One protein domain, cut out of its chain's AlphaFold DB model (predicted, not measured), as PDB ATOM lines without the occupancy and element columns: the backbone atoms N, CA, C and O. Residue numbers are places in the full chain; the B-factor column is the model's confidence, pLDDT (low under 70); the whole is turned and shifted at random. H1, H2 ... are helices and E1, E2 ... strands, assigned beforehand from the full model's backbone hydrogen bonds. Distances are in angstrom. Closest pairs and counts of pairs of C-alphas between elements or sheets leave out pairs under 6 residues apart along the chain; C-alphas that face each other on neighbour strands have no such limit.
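This is residues 15 to 74 of the 407 residues of an uncharacterized protein of Elizabethkingia miricola (UniProt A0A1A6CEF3). Two antiparallel hairpins, E1 with E2 and E3 with E4, join edge to edge through E2 and E4 into one small, strongly twisted sheet that is curled like part of a barrel but stays open. The short helix H1 stands up from this sheet at the last printed residues, residues 39 to 57 make a wide loop from the first hairpin to the second, and residues 15 to 21 lead into E1 as a tail that adds to the longest axis. The printed part has 60 residues with four named strands and one named helix, in the order E1, E2, E3, E4, H1; the sheet's order is E1, E2, E4, E3, antiparallel throughout. The class is mixed, helices and strands, though under half of the residues are in named elements. The whole is compact, with a radius of gyration of the C-alphas of 11.4 A, and spans 37 by 26 by 24 A.

The sheet begins with E1, residues 22 to 26, an edge strand. Its neighbour is E2, residues 33 to 38, antiparallel to it at 141 degrees between their directions. These two form a hairpin, in which the C-alphas of Thr 26 and Ile 33 face each other at 4.4 A; N 23 and O 36 are within hydrogen-bond range at 2.8 A, as are N 34 and O 25 at 2.9 A. On from E2 across the sheet comes E4, residues 64 to 68, antiparallel to E2 at 128 degrees. N 37 and O 67, 2.9 A apart, and N 67 and O 37, 3.0 A apart, are within hydrogen-bond range. The other edge strand is E3, residues 58 to 61, antiparallel to E4 at 144 degrees and forming a hairpin with it. Between them N 66 and O 59, at 2.8 A, and N 61 and O 64, at 2.9 A, are within hydrogen-bond range. E1 and E3 are apart; E2 and E3 are also apart, but only just, with their closest C-alphas 8.3 A from each other. H1, residues 69 to 74, is on the sheet at a height of 9.0 A over it and stands up from it, its line rising 69 degrees out of the local plane. It lies only just over E2, with 3 of its C-alphas on that strand. The closest C-alphas of H1 and E2 are those of Thr 69 and Phe 36, 5.6 A apart. In H1 every O i to N i+4 pair is within hydrogen-bond range.

E1 runs from Val 22, with its C-alpha at (-42.322, 44.249, -36.714), to Thr 26, a length of 13.1 A. E2, the longest strand by residues, runs from Ile 33 to Gln 38 and measures 15.9 A. E3 runs from Tyr 58 to Lys 61 over 10.2 A. E4 runs from Ile 64 to Asp 68 over 13.6 A, with C-alpha 68 at (-38.769, 45.976, -45.398). H1 follows with Thr 69 and ends at Glu 74, whose C-alpha is at (-39.634, 55.363, -49.706); it measures 8.8 A.

The two C-alphas farthest apart are those of Leu 15 and Asn 29, at 37.8 A, and the first and last printed C-alphas are 27.4 A apart. The printed part has no cut. The link from E2 to E3, residues 39 to 57, is long, and its C-alphas lie 6 to 14 A from the mean of the C-alphas. The link from E1 to E2 is short, with 6 residues, and those from E3 to E4 and from E4 to H1 are tight. The mean pLDDT of the printed part is 81.7; residues 15 to 20 are under 70, where the model's confidence is low.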
ATOM      1  N   LEU A  15     -62.711  46.924 -35.119       40.09
ATOM      2  CA  LEU A  15     -61.607  46.535 -35.984       40.09
ATOM      3  C   LEU A  15     -60.382  46.349 -35.088       40.09
ATOM      4  O   LEU A  15     -59.756  47.318 -34.667       40.09
ATOM      5  N   TYR A  16     -60.062  45.097 -34.768       39.22
ATOM      6  CA  TYR A  16     -58.739  44.729 -34.307       39.22
ATOM      7  C   TYR A  16     -57.800  45.055 -35.467       39.22
ATOM      8  O   TYR A  16     -57.564  44.230 -36.349       39.22
ATOM      9  N   THR A  17     -57.262  46.272 -35.493       42.03
ATOM     10  CA  THR A  17     -55.942  46.500 -36.065       42.03
ATOM     11  C   THR A  17     -55.003  45.621 -35.259       42.03
ATOM     12  O   THR A  17     -54.507  46.032 -34.212       42.03
ATOM     13  N   GLN A  18     -54.831  44.365 -35.690       50.72
ATOM     14  CA  GLN A  18     -53.722  43.553 -35.222       50.72
ATOM     15  C   GLN A  18     -52.482  44.410 -35.436       50.72
ATOM     16  O   GLN A  18     -52.223  44.849 -36.559       50.72
ATOM     17  N   ALA A  19     -51.785  44.727 -34.348       54.50
ATOM     18  CA  ALA A  19     -50.487  45.358 -34.439       54.50
ATOM     19  C   ALA A  19     -49.638  44.442 -35.325       54.50
ATOM     20  O   ALA A  19     -49.316  43.325 -34.926       54.50
ATOM     21  N   GLN A  20     -49.392  44.861 -36.569       68.81
ATOM     22  CA  GLN A  20     -48.595  44.074 -37.499       68.81
ATOM     23  C   GLN A  20     -47.217  43.907 -36.872       68.81
ATOM     24  O   GLN A  20     -46.562  44.899 -36.547       68.81
ATOM     25  N   GLU A  21     -46.811  42.657 -36.663       83.12
ATOM     26  CA  GLU A  21     -45.551  42.343 -36.008       83.12
ATOM     27  C   GLU A  21     -44.399  42.936 -36.826       83.12
ATOM     28  O   GLU A  21     -44.274  42.695 -38.034       83.12
ATOM     29  N   VAL A  22     -43.581  43.755 -36.165       87.50
ATOM     30  CA  VAL A  22     -42.322  44.249 -36.714       87.50
ATOM     31  C   VAL A  22     -41.220  43.388 -36.132       87.50
ATOM     32  O   VAL A  22     -41.016  43.363 -34.920       87.50
ATOM     33  N   ILE A  23     -40.503  42.689 -37.002       90.19
ATOM     34  CA  ILE A  23     -39.345  41.887 -36.630       90.19
ATOM     35  C   ILE A  23     -38.079  42.539 -37.167       90.19
ATOM     36  O   ILE A  23     -38.075  43.154 -38.231       90.19
ATOM     37  N   GLN A  24     -36.978  42.360 -36.451       90.06
ATOM     38  CA  GLN A  24     -35.661  42.737 -36.939       90.06
ATOM     39  C   GLN A  24     -34.999  41.539 -37.596       90.06
ATOM     40  O   GLN A  24     -34.869  40.472 -36.991       90.06
ATOM     41  N   LEU A  25     -34.588  41.708 -38.850       85.31
ATOM     42  CA  LEU A  25     -33.799  40.718 -39.569       85.31
ATOM     43  C   LEU A  25     -32.558  41.390 -40.141       85.31
ATOM     44  O   LEU A  25     -32.616  42.504 -40.653       85.31
ATOM     45  N   THR A  26     -31.440  40.676 -40.109       83.50
ATOM     46  CA  THR A  26     -30.219  41.119 -40.776       83.50
ATOM     47  C   THR A  26     -30.394  41.009 -42.286       83.50
ATOM     48  O   THR A  26     -30.693  39.923 -42.797       83.50
ATOM     49  N   ASN A  27     -30.208  42.108 -43.014       74.00
ATOM     50  CA  ASN A  27     -30.093  42.077 -44.464       74.00
ATOM     51  C   ASN A  27     -28.873  41.213 -44.825       74.00
ATOM     52  O   ASN A  27     -27.761  41.438 -44.349       74.00
ATOM     53  N   ASN A  28     -29.080  40.179 -45.642       70.44
ATOM     54  CA  ASN A  28     -28.028  39.201 -45.922       70.44
ATOM     55  C   ASN A  28     -26.879  39.819 -46.720       70.44
ATOM     56  O   ASN A  28     -25.753  39.324 -46.627       70.44
ATOM     57  N   ASN A  29     -27.169  40.896 -47.443       71.25
ATOM     58  CA  ASN A  29     -26.227  41.603 -48.280       71.25
ATOM     59  C   ASN A  29     -25.583  42.734 -47.480       71.25
ATOM     60  O   ASN A  29     -24.413  42.629 -47.140       71.25
ATOM     61  N   THR A  30     -26.326  43.751 -47.045       73.25
ATOM     62  CA  THR A  30     -25.704  44.901 -46.356       73.25
ATOM     63  C   THR A  30     -25.195  44.584 -44.945       73.25
ATOM     64  O   THR A  30     -24.416  45.348 -44.387       73.25
ATOM     65  N   LYS A  31     -25.592  43.441 -44.364       80.38
ATOM     66  CA  LYS A  31     -25.346  43.054 -42.958       80.38
ATOM     67  C   LYS A  31     -25.981  43.991 -41.932       80.38
ATOM     68  O   LYS A  31     -25.781  43.811 -40.733       80.38
ATOM     69  N   GLU A  32     -26.793  44.934 -42.382       81.69
ATOM     70  CA  GLU A  32     -27.512  45.853 -41.515       81.69
ATOM     71  C   GLU A  32     -28.718  45.165 -40.882       81.69
ATOM     72  O   GLU A  32     -29.318  44.249 -41.450       81.69
ATOM     73  N   ILE A  33     -29.090  45.618 -39.688       87.31
ATOM     74  CA  ILE A  33     -30.330  45.206 -39.040       87.31
ATOM     75  C   ILE A  33     -31.453  46.059 -39.620       87.31
ATOM     76  O   ILE A  33     -31.446  47.279 -39.481       87.31
ATOM     77  N   VAL A  34     -32.421  45.405 -40.251       88.81
ATOM     78  CA  VAL A  34     -33.540  46.064 -40.921       88.81
ATOM     79  C   VAL A  34     -34.847  45.649 -40.255       88.81
ATOM     80  O   VAL A  34     -35.028  44.494 -39.856       88.81
ATOM     81  N   ASN A  35     -35.764  46.608 -40.122       91.62
ATOM     82  CA  ASN A  35     -37.104  46.373 -39.601       91.62
ATOM     83  C   ASN A  35     -38.012  45.867 -40.727       91.62
ATOM     84  O   ASN A  35     -38.232  46.552 -41.729       91.62
ATOM     85  N   PHE A  36     -38.587  44.693 -40.514       92.44
ATOM     86  CA  PHE A  36     -39.505  44.030 -41.421       92.44
ATOM     87  C   PHE A  36     -40.891  43.965 -40.794       92.44
ATOM     88  O   PHE A  36     -41.041  43.505 -39.665       92.44
ATOM     89  N   ARG A  37     -41.913  44.384 -41.534       91.75
ATOM     90  CA  ARG A  37     -43.309  44.307 -41.097       91.75
ATOM     91  C   ARG A  37     -43.983  43.106 -41.734       91.75
ATOM     92  O   ARG A  37     -43.856  42.907 -42.944       91.75
ATOM     93  N   GLN A  38     -44.722  42.339 -40.941       92.75
ATOM     94  CA  GLN A  38     -45.577  41.286 -41.474       92.75
ATOM     95  C   GLN A  38     -46.613  41.877 -42.435       92.75
ATOM     96  O   GLN A  38     -47.205  42.927 -42.178       92.75
ATOM     97  N   ILE A  39     -46.837  41.184 -43.543       89.56
ATOM     98  CA  ILE A  39     -47.824  41.560 -44.549       89.56
ATOM     99  C   ILE A  39     -48.641  40.334 -44.964       89.56
ATOM    100  O   ILE A  39     -48.185  39.200 -44.847       89.56
ATOM    101  N   ASP A  40     -49.861  40.574 -45.438       88.88
ATOM    102  CA  ASP A  40     -50.824  39.575 -45.920       88.88
ATOM    103  C   ASP A  40     -51.092  39.683 -47.436       88.88
ATOM    104  O   ASP A  40     -51.648  38.773 -48.056       88.88
ATOM    105  N   LYS A  41     -50.657  40.789 -48.050       88.19
ATOM    106  CA  LYS A  41     -50.663  41.055 -49.493       88.19
ATOM    107  C   LYS A  41     -49.361  41.729 -49.910       88.19
ATOM    108  O   LYS A  41     -48.735  42.432 -49.117       88.19
ATOM    109  N   TRP A  42     -48.952  41.527 -51.160       85.75
ATOM    110  CA  TRP A  42     -47.821  42.263 -51.730       85.75
ATOM    111  C   TRP A  42     -48.136  43.755 -51.861       85.75
ATOM    112  O   TRP A  42     -49.300  44.154 -51.835       85.75
ATOM    113  N   ALA A  43     -47.112  44.591 -52.063       77.81
ATOM    114  CA  ALA A  43     -47.316  46.031 -52.243       77.81
ATOM    115  C   ALA A  43     -48.136  46.387 -53.500       77.81
ATOM    116  O   ALA A  43     -48.715  47.467 -53.561       77.81
ATOM    117  N   ASP A  44     -48.218  45.486 -54.484       74.19
ATOM    118  CA  ASP A  44     -49.108  45.613 -55.647       74.19
ATOM    119  C   ASP A  44     -50.516  45.028 -55.415       74.19
ATOM    120  O   ASP A  44     -51.323  44.950 -56.338       74.19
ATOM    121  N   GLY A  45     -50.826  44.619 -54.183       81.38
ATOM    122  CA  GLY A  45     -52.131  44.111 -53.766       81.38
ATOM    123  C   GLY A  45     -52.383  42.636 -54.081       81.38
ATOM    124  O   GLY A  45     -53.411  42.106 -53.650       81.38
ATOM    125  N   SER A  46     -51.481  41.951 -54.795       83.94
ATOM    126  CA  SER A  46     -51.687  40.544 -55.148       83.94
ATOM    127  C   SER A  46     -51.462  39.602 -53.954       83.94
ATOM    128  O   SER A  46     -50.789  39.941 -52.976       83.94
ATOM    129  N   VAL A  47     -52.024  38.392 -54.044       87.75
ATOM    130  CA  VAL A  47     -51.907  37.353 -53.004       87.75
ATOM    131  C   VAL A  47     -50.460  36.880 -52.860       87.75
ATOM    132  O   VAL A  47     -49.712  36.800 -53.840       87.75
ATOM    133  N   MET A  48     -50.081  36.548 -51.626       86.75
ATOM    134  CA  MET A  48     -48.736  36.109 -51.280       86.75
ATOM    135  C   MET A  48     -48.381  34.712 -51.758       86.75
ATOM    136  O   MET A  48     -49.127  33.759 -51.555       86.75
ATOM    137  N   ASN A  49     -47.203  34.599 -52.368       88.44
ATOM    138  CA  ASN A  49     -46.580  33.344 -52.765       88.44
ATOM    139  C   ASN A  49     -45.047  33.486 -52.835       88.44
ATOM    140  O   ASN A  49     -44.502  34.586 -52.891       88.44
ATOM    141  N   ASP A  50     -44.329  32.375 -52.920       87.50
ATOM    142  CA  ASP A  50     -42.860  32.406 -52.889       87.50
ATOM    143  C   ASP A  50     -42.220  33.076 -54.121       87.50
ATOM    144  O   ASP A  50     -41.022  33.343 -54.113       87.50
ATOM    145  N   SER A  51     -42.994  33.415 -55.160       82.88
ATOM    146  CA  SER A  51     -42.449  33.992 -56.397       82.88
ATOM    147  C   SER A  51     -41.896  35.410 -56.241       82.88
ATOM    148  O   SER A  51     -41.017  35.789 -57.012       82.88
ATOM    149  N   LYS A  52     -42.366  36.177 -55.245       79.94
ATOM    150  CA  LYS A  52     -41.889  37.547 -54.980       79.94
ATOM    151  C   LYS A  52     -40.934  37.647 -53.793       79.94
ATOM    152  O   LYS A  52     -40.493  38.741 -53.460       79.94
ATOM    153  N   VAL A  53     -40.600  36.522 -53.158       86.06
ATOM    154  CA  VAL A  53     -39.583  36.499 -52.104       86.06
ATOM    155  C   VAL A  53     -38.222  36.698 -52.765       86.06
ATOM    156  O   VAL A  53     -37.782  35.899 -53.594       86.06
ATOM    157  N   ASP A  54     -37.554  37.788 -52.413       77.62
ATOM    158  CA  ASP A  54     -36.252  38.152 -52.967       77.62
ATOM    159  C   ASP A  54     -35.118  38.046 -51.941       77.62
ATOM    160  O   ASP A  54     -33.948  38.087 -52.314       77.62
ATOM    161  N   GLY A  55     -35.455  37.853 -50.663       78.50
ATOM    162  CA  GLY A  55     -34.489  37.755 -49.573       78.50
ATOM    163  C   GLY A  55     -33.932  39.106 -49.116       78.50
ATOM    164  O   GLY A  55     -33.115  39.133 -48.191       78.50
ATOM    165  N   ILE A  56     -34.388  40.214 -49.703       82.31
ATOM    166  CA  ILE A  56     -33.930  41.577 -49.423       82.31
ATOM    167  C   ILE A  56     -35.102  42.401 -48.921       82.31
ATOM    168  O   ILE A  56     -35.232  42.545 -47.710       82.31
ATOM    169  N   TYR A  57     -35.983  42.857 -49.812       84.06
ATOM    170  CA  TYR A  57     -37.153  43.636 -49.426       84.06
ATOM    171  C   TYR A  57     -38.310  42.749 -49.011       84.06
ATOM    172  O   TYR A  57     -39.052  43.133 -48.119       84.06
ATOM    173  N   TYR A  58     -38.448  41.560 -49.595       87.94
ATOM    174  CA  TYR A  58     -39.488  40.597 -49.255       87.94
ATOM    175  C   TYR A  58     -38.879  39.302 -48.735       87.94
ATOM    176  O   TYR A  58     -38.086  38.632 -49.404       87.94
ATOM    177  N   ARG A  59     -39.288  38.910 -47.528       88.75
ATOM    178  CA  ARG A  59     -38.763  37.732 -46.833       88.75
ATOM    179  C   ARG A  59     -39.878  36.814 -46.380       88.75
ATOM    180  O   ARG A  59     -40.948  37.268 -45.994       88.75
ATOM    181  N   LYS A  60     -39.593  35.514 -46.374       91.25
ATOM    182  CA  LYS A  60     -40.440  34.498 -45.752       91.25
ATOM    183  C   LYS A  60     -39.701  33.892 -44.569       91.25
ATOM    184  O   LYS A  60     -38.579  33.416 -44.726       91.25
ATOM    185  N   LYS A  61     -40.324  33.899 -43.394       90.12
ATOM    186  CA  LYS A  61     -39.798  33.277 -42.174       90.12
ATOM    187  C   LYS A  61     -40.918  32.496 -41.506       90.12
ATOM    188  O   LYS A  61     -41.987  33.041 -41.264       90.12
ATOM    189  N   SER A  62     -40.688  31.206 -41.263       90.62
ATOM    190  CA  SER A  62     -41.678  30.306 -40.649       90.62
ATOM    191  C   SER A  62     -43.045  30.313 -41.353       90.62
ATOM    192  O   SER A  62     -44.086  30.267 -40.710       90.62
ATOM    193  N   GLY A  63     -43.051  30.410 -42.686       90.69
ATOM    194  CA  GLY A  63     -44.283  30.454 -43.483       90.69
ATOM    195  C   GLY A  63     -44.971  31.822 -43.552       90.69
ATOM    196  O   GLY A  63     -45.888  31.976 -44.353       90.69
ATOM    197  N   ILE A  64     -44.506  32.812 -42.786       91.88
ATOM    198  CA  ILE A  64     -45.044  34.176 -42.752       91.88
ATOM    199  C   ILE A  64     -44.193  35.083 -43.642       91.88
ATOM    200  O   ILE A  64     -42.966  34.952 -43.684       91.88
ATOM    201  N   TYR A  65     -44.844  35.996 -44.360       92.50
ATOM    202  CA  TYR A  65     -44.184  36.946 -45.244       92.50
ATOM    203  C   TYR A  65     -44.028  38.310 -44.581       92.50
ATOM    204  O   TYR A  65     -44.916  38.804 -43.883       92.50
ATOM    205  N   TYR A  66     -42.894  38.931 -44.861       91.56
ATOM    206  CA  TYR A  66     -42.523  40.226 -44.336       91.56
ATOM    207  C   TYR A  66     -41.958  41.106 -45.440       91.56
ATOM    208  O   TYR A  66     -41.384  40.607 -46.413       91.56
ATOM    209  N   VAL A  67     -42.079  42.415 -45.251       89.94
ATOM    210  CA  VAL A  67     -41.486  43.419 -46.131       89.94
ATOM    211  C   VAL A  67     -40.688  44.441 -45.343       89.94
ATOM    212  O   VAL A  67     -41.067  44.810 -44.229       89.94
ATOM    213  N   ASP A  68     -39.581  44.885 -45.920       89.75
ATOM    214  CA  ASP A  68     -38.769  45.976 -45.398       89.75
ATOM    215  C   ASP A  68     -39.620  47.254 -45.261       89.75
ATOM    216  O   ASP A  68     -40.280  47.722 -46.197       89.75
ATOM    217  N   THR A  69     -39.634  47.808 -44.052       87.19
ATOM    218  CA  THR A  69     -40.410  49.009 -43.723       87.19
ATOM    219  C   THR A  69     -39.921  50.269 -44.436       87.19
ATOM    220  O   THR A  69     -40.752  51.097 -44.820       87.19
ATOM    221  N   ASN A  70     -38.614  50.407 -44.670       84.69
ATOM    222  CA  ASN A  70     -38.050  51.541 -45.403       84.69
ATOM    223  C   ASN A  70     -38.429  51.455 -46.880       84.69
ATOM    224  O   ASN A  70     -38.866  52.447 -47.465       84.69
ATOM    225  N   PHE A  71     -38.385  50.247 -47.445       84.38
ATOM    226  CA  PHE A  71     -38.824  50.000 -48.814       84.38
ATOM    227  C   PHE A  71     -40.293  50.402 -49.036       84.38
ATOM    228  O   PHE A  71     -40.602  51.074 -50.019       84.38
ATOM    229  N   ILE A  72     -41.207  50.075 -48.110       80.69
ATOM    230  CA  ILE A  72     -42.608  50.534 -48.210       80.69
ATOM    231  C   ILE A  72     -42.699  52.063 -48.189       80.69
ATOM    232  O   ILE A  72     -43.479  52.649 -48.944       80.69
ATOM    233  N   LYS A  73     -41.956  52.699 -47.277       83.06
ATOM    234  CA  LYS A  73     -42.050  54.136 -47.011       83.06
ATOM    235  C   LYS A  73     -41.517  54.962 -48.177       83.06
ATOM    236  O   LYS A  73     -42.156  55.929 -48.582       83.06
ATOM    237  N   GLU A  74     -40.358  54.587 -48.697       84.31
ATOM    238  CA  GLU A  74     -39.634  55.363 -49.706       84.31
ATOM    239  C   GLU A  74     -39.931  54.896 -51.127       84.31
ATOM    240  O   GLU A  74     -39.788  55.670 -52.070       84.31
TER     241      GLU A  74